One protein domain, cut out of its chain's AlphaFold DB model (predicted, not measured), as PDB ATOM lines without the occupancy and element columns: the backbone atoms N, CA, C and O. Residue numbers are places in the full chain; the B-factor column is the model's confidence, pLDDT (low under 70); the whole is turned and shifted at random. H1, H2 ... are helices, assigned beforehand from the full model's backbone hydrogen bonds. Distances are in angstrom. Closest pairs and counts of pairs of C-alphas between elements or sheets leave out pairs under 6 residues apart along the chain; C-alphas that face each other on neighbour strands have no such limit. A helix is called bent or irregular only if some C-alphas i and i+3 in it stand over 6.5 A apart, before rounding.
ATOM      1  N   LYS A  14     154.196 183.495 174.224       85.25
ATOM      2  CA  LYS A  14     154.619 184.882 174.437       85.25
ATOM      3  C   LYS A  14     156.142 184.982 174.463       85.25
ATOM      4  O   LYS A  14     156.846 184.110 174.986       85.25
ATOM      5  N   TRP A  15     156.656 186.076 173.921       88.31
ATOM      6  CA  TRP A  15     158.076 186.394 173.967       88.31
ATOM      7  C   TRP A  15     158.483 186.819 175.374       88.31
ATOM      8  O   TRP A  15     157.789 187.592 176.032       88.31
ATOM      9  N   SER A  16     159.620 186.314 175.848       88.88
ATOM     10  CA  SER A  16     160.188 186.764 177.116       88.88
ATOM     11  C   SER A  16     160.903 188.090 176.917       88.88
ATOM     12  O   SER A  16     161.841 188.164 176.126       88.88
ATOM     13  N   LEU A  17     160.490 189.111 177.673       91.50
ATOM     14  CA  LEU A  17     161.102 190.441 177.628       91.50
ATOM     15  C   LEU A  17     162.598 190.369 177.943       91.50
ATOM     16  O   LEU A  17     163.404 190.939 177.221       91.50
ATOM     17  N   TRP A  18     162.979 189.584 178.953       91.38
ATOM     18  CA  TRP A  18     164.381 189.395 179.320       91.38
ATOM     19  C   TRP A  18     165.175 188.647 178.257       91.38
ATOM     20  O   TRP A  18     166.330 188.976 178.010       91.38
ATOM     21  N   ARG A  19     164.579 187.655 177.585       89.75
ATOM     22  CA  ARG A  19     165.259 186.981 176.470       89.75
ATOM     23  C   ARG A  19     165.495 187.950 175.310       89.75
ATOM     24  O   ARG A  19     166.585 187.957 174.754       89.75
ATOM     25  N   SER A  20     164.509 188.785 174.989       90.31
ATOM     26  CA  SER A  20     164.637 189.829 173.969       90.31
ATOM     27  C   SER A  20     165.668 190.894 174.354       90.31
ATOM     28  O   SER A  20     166.506 191.238 173.528       90.31
ATOM     29  N   ALA A  21     165.683 191.343 175.613       92.00
ATOM     30  CA  ALA A  21     166.689 192.269 176.127       92.00
ATOM     31  C   ALA A  21     168.108 191.704 175.975       92.00
ATOM     32  O   ALA A  21     168.983 192.391 175.464       92.00
ATOM     33  N   ASN A  22     168.324 190.434 176.344       92.12
ATOM     34  CA  ASN A  22     169.616 189.759 176.188       92.12
ATOM     35  C   ASN A  22     170.067 189.682 174.717       92.12
ATOM     36  O   ASN A  22     171.242 189.894 174.438       92.12
ATOM     37  N   ILE A  23     169.149 189.438 173.770       91.25
ATOM     38  CA  ILE A  23     169.465 189.501 172.331       91.25
ATOM     39  C   ILE A  23     169.917 190.914 171.949       91.25
ATOM     40  O   ILE A  23     170.939 191.070 171.285       91.25
ATOM     41  N   GLY A  24     169.193 191.939 172.401       90.56
ATOM     42  CA  GLY A  24     169.575 193.327 172.159       90.56
ATOM     43  C   GLY A  24     170.942 193.679 172.755       90.56
ATOM     44  O   GLY A  24     171.712 194.369 172.099       90.56
ATOM     45  N   VAL A  25     171.296 193.150 173.934       91.62
ATOM     46  CA  VAL A  25     172.629 193.357 174.536       91.62
ATOM     47  C   VAL A  25     173.719 192.754 173.658       91.62
ATOM     48  O   VAL A  25     174.736 193.403 173.427       91.62
ATOM     49  N   SER A  26     173.503 191.553 173.118       90.12
ATOM     50  CA  SER A  26     174.449 190.942 172.179       90.12
ATOM     51  C   SER A  26     174.624 191.784 170.915       90.12
ATOM     52  O   SER A  26     175.747 191.951 170.444       90.12
ATOM     53  N   VAL A  27     173.540 192.360 170.386       92.31
ATOM     54  CA  VAL A  27     173.609 193.283 169.239       92.31
ATOM     55  C   VAL A  27     174.415 194.535 169.596       92.31
ATOM     56  O   VAL A  27     175.296 194.916 168.827       92.31
ATOM     57  N   SER A  28     174.183 195.134 170.769       91.50
ATOM     58  CA  SER A  28     174.983 196.267 171.252       91.50
ATOM     59  C   SER A  28     176.465 195.908 171.367       91.50
ATOM     60  O   SER A  28     177.312 196.665 170.904       91.50
ATOM     61  N   ALA A  29     176.795 194.740 171.925       90.44
ATOM     62  CA  ALA A  29     178.179 194.286 172.054       90.44
ATOM     63  C   ALA A  29     178.869 194.155 170.684       90.44
ATOM     64  O   ALA A  29     179.980 194.649 170.502       90.44
ATOM     65  N   VAL A  30     178.195 193.561 169.694       91.88
ATOM     66  CA  VAL A  30     178.719 193.462 168.320       91.88
ATOM     67  C   VAL A  30     178.889 194.848 167.691       91.88
ATOM     68  O   VAL A  30     179.917 195.119 167.074       91.88
ATOM     69  N   ALA A  31     177.925 195.751 167.876       90.62
ATOM     70  CA  ALA A  31     178.014 197.115 167.362       90.62
ATOM     71  C   ALA A  31     179.184 197.901 167.979       90.62
ATOM     72  O   ALA A  31     179.813 198.705 167.293       90.62
ATOM     73  N   LEU A  32     179.496 197.674 169.259       89.12
ATOM     74  CA  LEU A  32     180.669 198.258 169.914       89.12
ATOM     75  C   LEU A  32     181.973 197.709 169.327       89.12
ATOM     76  O   LEU A  32     182.864 198.486 168.998       89.12
ATOM     77  N   LEU A  33     182.069 196.393 169.118       89.00
ATOM     78  CA  LEU A  33     183.244 195.782 168.484       89.00
ATOM     79  C   LEU A  33     183.477 196.321 167.067       89.00
ATOM     80  O   LEU A  33     184.610 196.626 166.699       89.00
ATOM     81  N   LEU A  34     182.407 196.501 166.289       88.75
ATOM     82  CA  LEU A  34     182.490 197.105 164.960       88.75
ATOM     83  C   LEU A  34     182.948 198.565 165.012       88.75
ATOM     84  O   LEU A  34     183.716 198.987 164.155       88.75
ATOM     85  N   GLN A  35     182.523 199.343 166.008       86.25
ATOM     86  CA  GLN A  35     183.012 200.715 166.183       86.25
ATOM     87  C   GLN A  35     184.505 200.756 166.497       86.25
ATOM     88  O   GLN A  35     185.218 201.582 165.926       86.25
ATOM     89  N   VAL A  36     184.988 199.843 167.342       85.38
ATOM     90  CA  VAL A  36     186.424 199.697 167.612       85.38
ATOM     91  C   VAL A  36     187.178 199.359 166.323       85.38
ATOM     92  O   VAL A  36     188.157 200.029 166.003       85.38
ATOM     93  N   ALA A  37     186.689 198.388 165.545       84.38
ATOM     94  CA  ALA A  37     187.304 197.982 164.279       84.38
ATOM     95  C   ALA A  37     187.281 199.087 163.204       84.38
ATOM     96  O   ALA A  37     188.229 199.218 162.436       84.38
ATOM     97  N   ASN A  38     186.236 199.919 163.178       85.31
ATOM     98  CA  ASN A  38     186.072 201.022 162.223       85.31
ATOM     99  C   ASN A  38     186.788 202.320 162.648       85.31
ATOM    100  O   ASN A  38     186.496 203.387 162.111       85.31
ATOM    101  N   GLY A  39     187.703 202.264 163.622       78.44
ATOM    102  CA  GLY A  39     188.531 203.409 164.020       78.44
ATOM    103  C   GLY A  39     187.901 204.353 165.047       78.44
ATOM    104  O   GLY A  39     188.564 205.285 165.494       78.44
ATOM    105  N   ARG A  40     186.673 204.084 165.511       81.12
ATOM    106  CA  ARG A  40     186.020 204.833 166.606       81.12
ATOM    107  C   ARG A  40     186.397 204.318 168.000       81.12
ATOM    108  O   ARG A  40     185.825 204.745 168.998       81.12
ATOM    109  N   GLY A  41     187.375 203.413 168.085       82.81
ATOM    110  CA  GLY A  41     187.863 202.864 169.353       82.81
ATOM    111  C   GLY A  41     188.394 203.934 170.309       82.81
ATOM    112  O   GLY A  41     188.156 203.842 171.506       82.81
ATOM    113  N   PHE A  42     189.030 204.993 169.798       82.69
ATOM    114  CA  PHE A  42     189.512 206.083 170.648       82.69
ATOM    115  C   PHE A  42     188.379 206.872 171.313       82.69
ATOM    116  O   PHE A  42     188.452 207.130 172.508       82.69
ATOM    117  N   GLU A  43     187.323 207.219 170.573       81.19
ATOM    118  CA  GLU A  43     186.155 207.919 171.127       81.19
ATOM    119  C   GLU A  43     185.522 207.087 172.252       81.19
ATOM    120  O   GLU A  43     185.262 207.586 173.343       81.19
ATOM    121  N   LEU A  44     185.383 205.780 172.017       82.50
ATOM    122  CA  LEU A  44     184.837 204.842 172.990       82.50
ATOM    123  C   LEU A  44     185.742 204.670 174.223       82.50
ATOM    124  O   LEU A  44     185.248 204.632 175.349       82.50
ATOM    125  N   ALA A  45     187.061 204.596 174.021       84.75
ATOM    126  CA  ALA A  45     188.046 204.565 175.097       84.75
ATOM    127  C   ALA A  45     187.982 205.849 175.927       84.75
ATOM    128  O   ALA A  45     187.908 205.775 177.149       84.75
ATOM    129  N   ASN A  46     187.951 207.014 175.273       82.75
ATOM    130  CA  ASN A  46     187.822 208.314 175.924       82.75
ATOM    131  C   ASN A  46     186.534 208.392 176.746       82.75
ATOM    132  O   ASN A  46     186.553 208.838 177.892       82.75
ATOM    133  N   TYR A  47     185.424 207.887 176.206       81.38
ATOM    134  CA  TYR A  47     184.158 207.855 176.923       81.38
ATOM    135  C   TYR A  47     184.164 206.953 178.153       81.38
ATOM    136  O   TYR A  47     183.585 207.307 179.175       81.38
ATOM    137  N   ALA A  48     184.828 205.804 178.067       80.50
ATOM    138  CA  ALA A  48     184.949 204.882 179.187       80.50
ATOM    139  C   ALA A  48     185.964 205.353 180.245       80.50
ATOM    140  O   ALA A  48     185.784 205.082 181.431       80.50
ATOM    141  N   HIS A  49     187.019 206.052 179.816       80.19
ATOM    142  CA  HIS A  49     188.071 206.585 180.684       80.19
ATOM    143  C   HIS A  49     187.617 207.832 181.439       80.19
ATOM    144  O   HIS A  49     187.883 207.988 182.633       80.19
ATOM    145  N   THR A  50     186.886 208.723 180.765       74.25
ATOM    146  CA  THR A  50     186.362 209.938 181.390       74.25
ATOM    147  C   THR A  50     185.214 209.591 182.335       74.25
ATOM    148  O   THR A  50     184.111 209.231 181.934       74.25
ATOM    149  N   ARG A  51     185.455 209.739 183.641       68.06
ATOM    150  CA  ARG A  51     184.474 209.446 184.703       68.06
ATOM    151  C   ARG A  51     183.400 210.536 184.856       68.06
ATOM    152  O   ARG A  51     182.978 210.834 185.971       68.06
ATOM    153  N   SER A  52     182.986 211.168 183.759       75.75
ATOM    154  CA  SER A  52     181.976 212.229 183.780       75.75
ATOM    155  C   SER A  52     180.563 211.646 183.655       75.75
ATOM    156  O   SER A  52     180.346 210.633 182.985       75.75
ATOM    157  N   ALA A  53     179.582 212.288 184.297       70.94
ATOM    158  CA  ALA A  53     178.187 211.848 184.247       70.94
ATOM    159  C   ALA A  53     177.615 211.899 182.820       70.94
ATOM    160  O   ALA A  53     176.879 210.995 182.421       70.94
ATOM    161  N   GLU A  54     177.993 212.914 182.037       75.38
ATOM    162  CA  GLU A  54     177.589 213.053 180.636       75.38
ATOM    163  C   GLU A  54     178.091 211.864 179.817       75.38
ATOM    164  O   GLU A  54     177.309 211.207 179.126       75.38
ATOM    165  N   THR A  55     179.364 211.503 179.981       75.25
ATOM    166  CA  THR A  55     179.968 210.415 179.218       75.25
ATOM    167  C   THR A  55     179.411 209.046 179.582       75.25
ATOM    168  O   THR A  55     179.107 208.239 178.700       75.25
ATOM    169  N   ILE A  56     179.190 208.800 180.876       75.81
ATOM    170  CA  ILE A  56     178.559 207.568 181.359       75.81
ATOM    171  C   ILE A  56     177.127 207.452 180.821       75.81
ATOM    172  O   ILE A  56     176.707 206.366 180.417       75.81
ATOM    173  N   SER A  57     176.378 208.559 180.779       78.25
ATOM    174  CA  SER A  57     175.006 208.564 180.261       78.25
ATOM    175  C   SER A  57     174.945 208.293 178.755       78.25
ATOM    176  O   SER A  57     174.100 207.513 178.313       78.25
ATOM    177  N   ALA A  58     175.881 208.852 177.979       80.06
ATOM    178  CA  ALA A  58     175.986 208.617 176.543       80.06
ATOM    179  C   ALA A  58     176.330 207.149 176.245       80.06
ATOM    180  O   ALA A  58     175.634 206.491 175.465       80.06
ATOM    181  N   LEU A  59     177.337 206.604 176.937       81.75
ATOM    182  CA  LEU A  59     177.754 205.206 176.810       81.75
ATOM    183  C   LEU A  59     176.626 204.246 177.229       81.75
ATOM    184  O   LEU A  59     176.326 203.275 176.534       81.75
ATOM    185  N   GLY A  60     175.947 204.543 178.342       83.88
ATOM    186  CA  GLY A  60     174.802 203.770 178.815       83.88
ATOM    187  C   GLY A  60     173.620 203.803 177.854       83.88
ATOM    188  O   GLY A  60     173.053 202.750 177.558       83.88
ATOM    189  N   GLY A  61     173.288 204.973 177.308       85.38
ATOM    190  CA  GLY A  61     172.257 205.120 176.282       85.38
ATOM    191  C   GLY A  61     172.570 204.288 175.039       85.38
ATOM    192  O   GLY A  61     171.710 203.555 174.551       85.38
ATOM    193  N   GLN A  62     173.822 204.320 174.580       85.25
ATOM    194  CA  GLN A  62     174.272 203.540 173.432       85.25
ATOM    195  C   GLN A  62     174.179 202.026 173.675       85.25
ATOM    196  O   GLN A  62     173.685 201.294 172.815       85.25
ATOM    197  N   VAL A  63     174.604 201.543 174.848       88.19
ATOM    198  CA  VAL A  63     174.525 200.115 175.203       88.19
ATOM    199  C   VAL A  63     173.072 199.657 175.347       88.19
ATOM    200  O   VAL A  63     172.737 198.551 174.914       88.19
ATOM    201  N   LEU A  64     172.199 200.488 175.927       91.44
ATOM    202  CA  LEU A  64     170.802 200.143 176.217       91.44
ATOM    203  C   LEU A  64     169.844 200.317 175.035       91.44
ATOM    204  O   LEU A  64     168.768 199.716 175.058       91.44
ATOM    205  N   ALA A  65     170.218 201.064 173.994       91.50
ATOM    206  CA  ALA A  65     169.346 201.345 172.854       91.50
ATOM    207  C   ALA A  65     168.777 200.071 172.202       91.50
ATOM    208  O   ALA A  65     167.557 199.916 172.099       91.50
ATOM    209  N   ALA A  66     169.636 199.122 171.808       91.00
ATOM    210  CA  ALA A  66     169.177 197.873 171.200       91.00
ATOM    211  C   ALA A  66     168.384 196.985 172.185       91.00
ATOM    212  O   ALA A  66     167.285 196.561 171.823       91.00
ATOM    213  N   PRO A  67     168.834 196.728 173.431       92.62
ATOM    214  CA  PRO A  67     168.029 196.024 174.429       92.62
ATOM    215  C   PRO A  67     166.612 196.570 174.590       92.62
ATOM    216  O   PRO A  67     165.653 195.797 174.555       92.62
ATOM    217  N   LEU A  68     166.472 197.890 174.726       93.44
ATOM    218  CA  LEU A  68     165.176 198.541 174.896       93.44
ATOM    219  C   LEU A  68     164.301 198.368 173.656       93.44
ATOM    220  O   LEU A  68     163.132 198.009 173.782       93.44
ATOM    221  N   LEU A  69     164.866 198.523 172.457       94.38
ATOM    222  CA  LEU A  69     164.145 198.312 171.203       94.38
ATOM    223  C   LEU A  69     163.617 196.872 171.085       94.38
ATOM    224  O   LEU A  69     162.447 196.661 170.758       94.38
ATOM    225  N   PHE A  70     164.430 195.872 171.425       93.50
ATOM    226  CA  PHE A  70     163.999 194.471 171.417       93.50
ATOM    227  C   PHE A  70     162.927 194.174 172.478       93.50
ATOM    228  O   PHE A  70     162.017 193.378 172.222       93.50
ATOM    229  N   VAL A  71     162.996 194.815 173.649       93.12
ATOM    230  CA  VAL A  71     161.945 194.737 174.677       93.12
ATOM    231  C   VAL A  71     160.640 195.345 174.170       93.12
ATOM    232  O   VAL A  71     159.592 194.722 174.330       93.12
ATOM    233  N   VAL A  72     160.689 196.507 173.513       93.12
ATOM    234  CA  VAL A  72     159.510 197.165 172.928       93.12
ATOM    235  C   VAL A  72     158.865 196.277 171.862       93.12
ATOM    236  O   VAL A  72     157.659 196.043 171.918       93.12
ATOM    237  N   ILE A  73     159.651 195.693 170.952       90.94
ATOM    238  CA  ILE A  73     159.142 194.749 169.941       90.94
ATOM    239  C   ILE A  73     158.455 193.549 170.607       90.94
ATOM    240  O   ILE A  73     157.363 193.143 170.201       90.94
ATOM    241  N   ALA A  74     159.073 192.981 171.646       90.19
ATOM    242  CA  ALA A  74     158.501 191.858 172.381       90.19
ATOM    243  C   ALA A  74     157.201 192.238 173.102       90.19
ATOM    244  O   ALA A  74     156.236 191.475 173.060       90.19
ATOM    245  N   ALA A  75     157.155 193.417 173.723       90.00
ATOM    246  CA  ALA A  75     155.973 193.935 174.399       90.00
ATOM    247  C   ALA A  75     154.816 194.147 173.415       90.00
ATOM    248  O   ALA A  75     153.736 193.602 173.631       90.00
ATOM    249  N   ILE A  76     155.064 194.838 172.296       90.31
ATOM    250  CA  ILE A  76     154.091 195.049 171.214       90.31
ATOM    251  C   ILE A  76     153.535 193.700 170.748       90.31
ATOM    252  O   ILE A  76     152.326 193.474 170.781       90.31
ATOM    253  N   ARG A  77     154.405 192.745 170.400       87.00
ATOM    254  CA  ARG A  77     153.976 191.414 169.945       87.00
ATOM    255  C   ARG A  77     153.111 190.688 170.979       87.00
ATOM    256  O   ARG A  77     152.124 190.057 170.603       87.00
ATOM    257  N   ASN A  78     153.478 190.767 172.255       88.25
ATOM    258  CA  ASN A  78     152.754 190.116 173.346       88.25
ATOM    259  C   ASN A  78     151.382 190.749 173.629       88.25
ATOM    260  O   ASN A  78     150.509 190.057 174.154       88.25
ATOM    261  N   VAL A  79     151.204 192.037 173.318       85.69
ATOM    262  CA  VAL A  79     149.930 192.762 173.464       85.69
ATOM    263  C   VAL A  79     148.984 192.438 172.307       85.69
ATOM    264  O   VAL A  79     147.825 192.115 172.544       85.69
ATOM    265  N   PHE A  80     149.476 192.444 171.064       84.38
ATOM    266  CA  PHE A  80     148.638 192.215 169.879       84.38
ATOM    267  C   PHE A  80     148.266 190.741 169.633       84.38
ATOM    268  O   PHE A  80     147.367 190.464 168.844       84.38
ATOM    269  N   LYS A  81     148.926 189.775 170.293       75.19
ATOM    270  CA  LYS A  81     148.626 188.336 170.160       75.19
ATOM    271  C   LYS A  81     148.077 187.758 171.469       75.19
ATOM    272  O   LYS A  81     148.810 187.207 172.288       75.19
ATOM    273  N   THR A  82     146.764 187.868 171.648       59.97
ATOM    274  CA  THR A  82     146.030 187.483 172.868       59.97
ATOM    275  C   THR A  82     145.940 185.971 173.108       59.97
ATOM    276  O   THR A  82     145.940 185.551 174.262       59.97
ATOM    277  N   ALA A  89     160.344 180.851 179.567       81.50
ATOM    278  CA  ALA A  89     161.626 181.411 179.975       81.50
ATOM    279  C   ALA A  89     161.567 181.935 181.417       81.50
ATOM    280  O   ALA A  89     160.693 182.730 181.765       81.50
ATOM    281  N   SER A  90     162.550 181.557 182.236       86.00
ATOM    282  CA  SER A  90     162.694 182.090 183.592       86.00
ATOM    283  C   SER A  90     163.028 183.583 183.559       86.00
ATOM    284  O   SER A  90     164.069 183.985 183.031       86.00
ATOM    285  N   GLY A  91     162.152 184.403 184.146       84.88
ATOM    286  CA  GLY A  91     162.359 185.846 184.265       84.88
ATOM    287  C   GLY A  91     163.579 186.192 185.117       84.88
ATOM    288  O   GLY A  91     164.388 187.016 184.706       84.88
ATOM    289  N   ILE A  92     163.761 185.498 186.246       87.50
ATOM    290  CA  ILE A  92     164.893 185.709 187.164       87.50
ATOM    291  C   ILE A  92     166.214 185.376 186.471       87.50
ATOM    292  O   ILE A  92     167.131 186.192 186.464       87.50
ATOM    293  N   ARG A  93     166.301 184.207 185.821       89.81
ATOM    294  CA  ARG A  93     167.517 183.815 185.096       89.81
ATOM    295  C   ARG A  93     167.828 184.808 183.976       89.81
ATOM    296  O   ARG A  93     168.972 185.214 183.840       89.81
ATOM    297  N   GLY A  94     166.812 185.227 183.217       88.19
ATOM    298  CA  GLY A  94     166.971 186.212 182.148       88.19
ATOM    299  C   GLY A  94     167.456 187.580 182.642       88.19
ATOM    300  O   GLY A  94     168.314 188.173 181.992       88.19
ATOM    301  N   ALA A  95     166.954 188.048 183.787       90.56
ATOM    302  CA  ALA A  95     167.387 189.293 184.419       90.56
ATOM    303  C   ALA A  95     168.835 189.213 184.920       90.56
ATOM    304  O   ALA A  95     169.622 190.119 184.662       90.56
ATOM    305  N   ILE A  96     169.212 188.105 185.570       93.38
ATOM    306  CA  ILE A  96     170.591 187.869 186.024       93.38
ATOM    307  C   ILE A  96     171.547 187.831 184.829       93.38
ATOM    308  O   ILE A  96     172.595 188.468 184.868       93.38
ATOM    309  N   THR A  97     171.187 187.129 183.748       92.38
ATOM    310  CA  THR A  97     172.004 187.100 182.524       92.38
ATOM    311  C   THR A  97     172.164 188.492 181.924       92.38
ATOM    312  O   THR A  97     173.276 188.865 181.561       92.38
ATOM    313  N   PHE A  98     171.090 189.284 181.886       91.94
ATOM    314  CA  PHE A  98     171.144 190.650 181.375       91.94
ATOM    315  C   PHE A  98     172.084 191.520 182.210       91.94
ATOM    316  O   PHE A  98     172.970 192.164 181.658       91.94
ATOM    317  N   ALA A  99     171.930 191.494 183.536       92.25
ATOM    318  CA  ALA A  99     172.784 192.246 184.447       92.25
ATOM    319  C   ALA A  99     174.257 191.830 184.308       92.25
ATOM    320  O   ALA A  99     175.126 192.691 184.210       92.25
ATOM    321  N   ALA A 100     174.535 190.527 184.226       93.44
ATOM    322  CA  ALA A 100     175.890 190.016 184.047       93.44
ATOM    323  C   ALA A 100     176.518 190.485 182.724       93.44
ATOM    324  O   ALA A 100     177.649 190.971 182.727       93.44
ATOM    325  N   LEU A 101     175.792 190.393 181.603       91.38
ATOM    326  CA  LEU A 101     176.278 190.865 180.303       91.38
ATOM    327  C   LEU A 101     176.502 192.377 180.300       91.38
ATOM    328  O   LEU A 101     177.530 192.844 179.819       91.38
ATOM    329  N   PHE A 102     175.565 193.133 180.869       89.44
ATOM    330  CA  PHE A 102     175.666 194.582 180.971       89.44
ATOM    331  C   PHE A 102     176.904 194.996 181.772       89.44
ATOM    332  O   PHE A 102     177.734 195.745 181.268       89.44
ATOM    333  N   VAL A 103     177.094 194.436 182.971       91.00
ATOM    334  CA  VAL A 103     178.287 194.697 183.792       91.00
ATOM    335  C   VAL A 103     179.564 194.295 183.054       91.00
ATOM    336  O   VAL A 103     180.530 195.052 183.061       91.00
ATOM    337  N   THR A 104     179.567 193.154 182.361       92.38
ATOM    338  CA  THR A 104     180.735 192.690 181.592       92.38
ATOM    339  C   THR A 104     181.117 193.674 180.488       92.38
ATOM    340  O   THR A 104     182.299 193.961 180.317       92.38
ATOM    341  N   ILE A 105     180.139 194.233 179.765       89.94
ATOM    342  CA  ILE A 105     180.392 195.252 178.737       89.94
ATOM    343  C   ILE A 105     181.026 196.492 179.370       89.94
ATOM    344  O   ILE A 105     182.048 196.960 178.881       89.94
ATOM    345  N   PHE A 106     180.468 197.000 180.470       88.06
ATOM    346  CA  PHE A 106     180.992 198.199 181.131       88.06
ATOM    347  C   PHE A 106     182.405 198.003 181.677       88.06
ATOM    348  O   PHE A 106     183.271 198.843 181.443       88.06
ATOM    349  N   VAL A 107     182.659 196.882 182.357       89.44
ATOM    350  CA  VAL A 107     184.001 196.541 182.847       89.44
ATOM    351  C   VAL A 107     184.970 196.396 181.673       89.44
ATOM    352  O   VAL A 107     186.057 196.964 181.714       89.44
ATOM    353  N   GLY A 108     184.563 195.714 180.599       89.88
ATOM    354  CA  GLY A 108     185.363 195.576 179.382       89.88
ATOM    355  C   GLY A 108     185.734 196.927 178.767       89.88
ATOM    356  O   GLY A 108     186.905 197.175 178.497       89.88
ATOM    357  N   LEU A 109     184.765 197.834 178.619       88.56
ATOM    358  CA  LEU A 109     184.993 199.182 178.091       88.56
ATOM    359  C   LEU A 109     185.921 200.005 178.987       88.56
ATOM    360  O   LEU A 109     186.827 200.656 178.478       88.56
ATOM    361  N   PHE A 110     185.747 199.928 180.307       86.56
ATOM    362  CA  PHE A 110     186.625 200.601 181.261       86.56
ATOM    363  C   PHE A 110     188.066 200.086 181.158       86.56
ATOM    364  O   PHE A 110     188.997 200.868 180.988       86.56
ATOM    365  N   THR A 111     188.254 198.761 181.167       89.25
ATOM    366  CA  THR A 111     189.587 198.155 181.001       89.25
ATOM    367  C   THR A 111     190.214 198.484 179.649       89.25
ATOM    368  O   THR A 111     191.424 198.680 179.564       89.25
ATOM    369  N   TYR A 112     189.402 198.591 178.594       89.00
ATOM    370  CA  TYR A 112     189.855 199.017 177.278       89.00
ATOM    371  C   TYR A 112     190.322 200.479 177.281       89.00
ATOM    372  O   TYR A 112     191.386 200.762 176.733       89.00
ATOM    373  N   GLY A 113     189.582 201.381 177.934       86.56
ATOM    374  CA  GLY A 113     189.975 202.779 178.133       86.56
ATOM    375  C   GLY A 113     191.331 202.895 178.825       86.56
ATOM    376  O   GLY A 113     192.272 203.425 178.239       86.56
ATOM    377  N   GLU A 114     191.464 202.301 180.011       87.44
ATOM    378  CA  GLU A 114     192.719 202.281 180.782       87.44
ATOM    379  C   GLU A 114     193.887 201.708 179.963       87.44
ATOM    380  O   GLU A 114     194.991 202.252 179.958       87.44
ATOM    381  N   PHE A 115     193.651 200.637 179.199       88.81
ATOM    382  CA  PHE A 115     194.676 200.055 178.338       88.81
ATOM    383  C   PHE A 115     195.104 201.001 177.210       88.81
ATOM    384  O   PHE A 115     196.305 201.168 176.995       88.81
ATOM    385  N   VAL A 116     194.166 201.642 176.505       87.94
ATOM    386  CA  VAL A 116     194.478 202.623 175.449       87.94
ATOM    387  C   VAL A 116     195.276 203.791 176.029       87.94
ATOM    388  O   VAL A 116     196.323 204.140 175.487       87.94
ATOM    389  N   PHE A 117     194.841 204.334 177.165       87.62
ATOM    390  CA  PHE A 117     195.476 205.467 177.840       87.62
ATOM    391  C   PHE A 117     196.709 205.103 178.681       87.62
ATOM    392  O   PHE A 117     197.329 205.979 179.267       87.62
ATOM    393  N   SER A 118     197.128 203.841 178.727       86.00
ATOM    394  CA  SER A 118     198.428 203.460 179.298       86.00
ATOM    395  C   SER A 118     199.582 203.524 178.290       86.00
ATOM    396  O   SER A 118     200.746 203.417 178.680       86.00
TER     397      SER A 118
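This is residues 14 to 82 and 89 to 118 of the 200 residues of an uncharacterized protein of Rhizobium leguminosarum (UniProt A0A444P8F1). A rod-shaped group of three helices, two of them bent: the long first arm H1a runs through the middle, with H3 along one side of it and H2b packed on another, reaching out past its start. At the other end of H1a the chain turns into the short arm H1b, which crosses the last part of H3, and H2a then slants back to H1a. The printed part has 99 residues with three named helices, H1, H2 and H3 in that order, no named strand, and the class all helix. It is only just loose, close to compact, with a radius of gyration of the C-alphas of 15.2 A, and spans 54 by 25 by 24 A.

Look first at H1, residues 17 to 49, assigned as one helix by its hydrogen bonds but bent, with C-alphas 38 and 41 7.6 A apart; its arms are H1a, residues 17 to 38, and H1b, residues 41 to 49. The arms only just touch, only at the corner by their link, with 3 pairs of C-alphas within 8 A, the closest those of Gln 35 and Gly 41 at 6.2 A; their tilt is steep, 60 degrees. Go on to H2, residues 53 to 80, also assigned as one helix by its hydrogen bonds and bent, with C-alphas 63 and 66 7.0 A apart; its arms are H2a, residues 53 to 63, and H2b, residues 66 to 80, at a steep tilt of 53 degrees. H2a touches H1b, the closest C-alphas being those of Tyr 47 and Thr 55 at 5.4 A. H2a also touches H1a, at residues 25 to 29 of H1a alone, only just about perpendicular at 71 degrees; the closest C-alphas, of Ser 28 and Val 63, are 5.5 A apart. H2b touches H1a at a shallow tilt of 31 degrees, opposite ways, with the C-alphas of Gly 24 and Pro 67 closest at 3.8 A. H3, residues 91 to 117, touches H1a at a shallow tilt of 16 degrees, the same way, closest at the C-alphas of Trp 18 and Gly 94, 5.0 A. With residues 109 to 117 alone H3 touches H1b, about perpendicular at 76 degrees, the C-alphas of Ala 45 and Gly 113 being 4.0 A apart. The packing is part aligned, part crossed: leaving out H1a and H1b, which touch only at the corner, 2 of the 5 pairs that touch are at a shallow tilt. H2a and H3 are near each other, while H2b is apart from H3 and from H1b. In H1a, H1b, H2a, H2b and H3 every O i to N i+4 pair is within hydrogen-bond range.

Find C-alpha 17 at (161.102, 190.441, 177.628); from there H1a runs 31.2 A to C-alpha 38 at (186.072, 201.022, 162.223). H2b covers 21.3 A, and H3 runs 39.0 A to C-alpha 117 at (195.476, 205.467, 177.840).

The farthest C-alphas, of Thr 82 and Ser 118, are 55.2 A apart. Residues 83 to 88 are not printed, and C-alphas 82 and 89 stand 18.2 A apart across this cut, which lies in the link from H2 to H3. The link from H1 to H2 is tight. The mean pLDDT of the printed part is 86.7; look for low values, under 70, at residues 51 and 82.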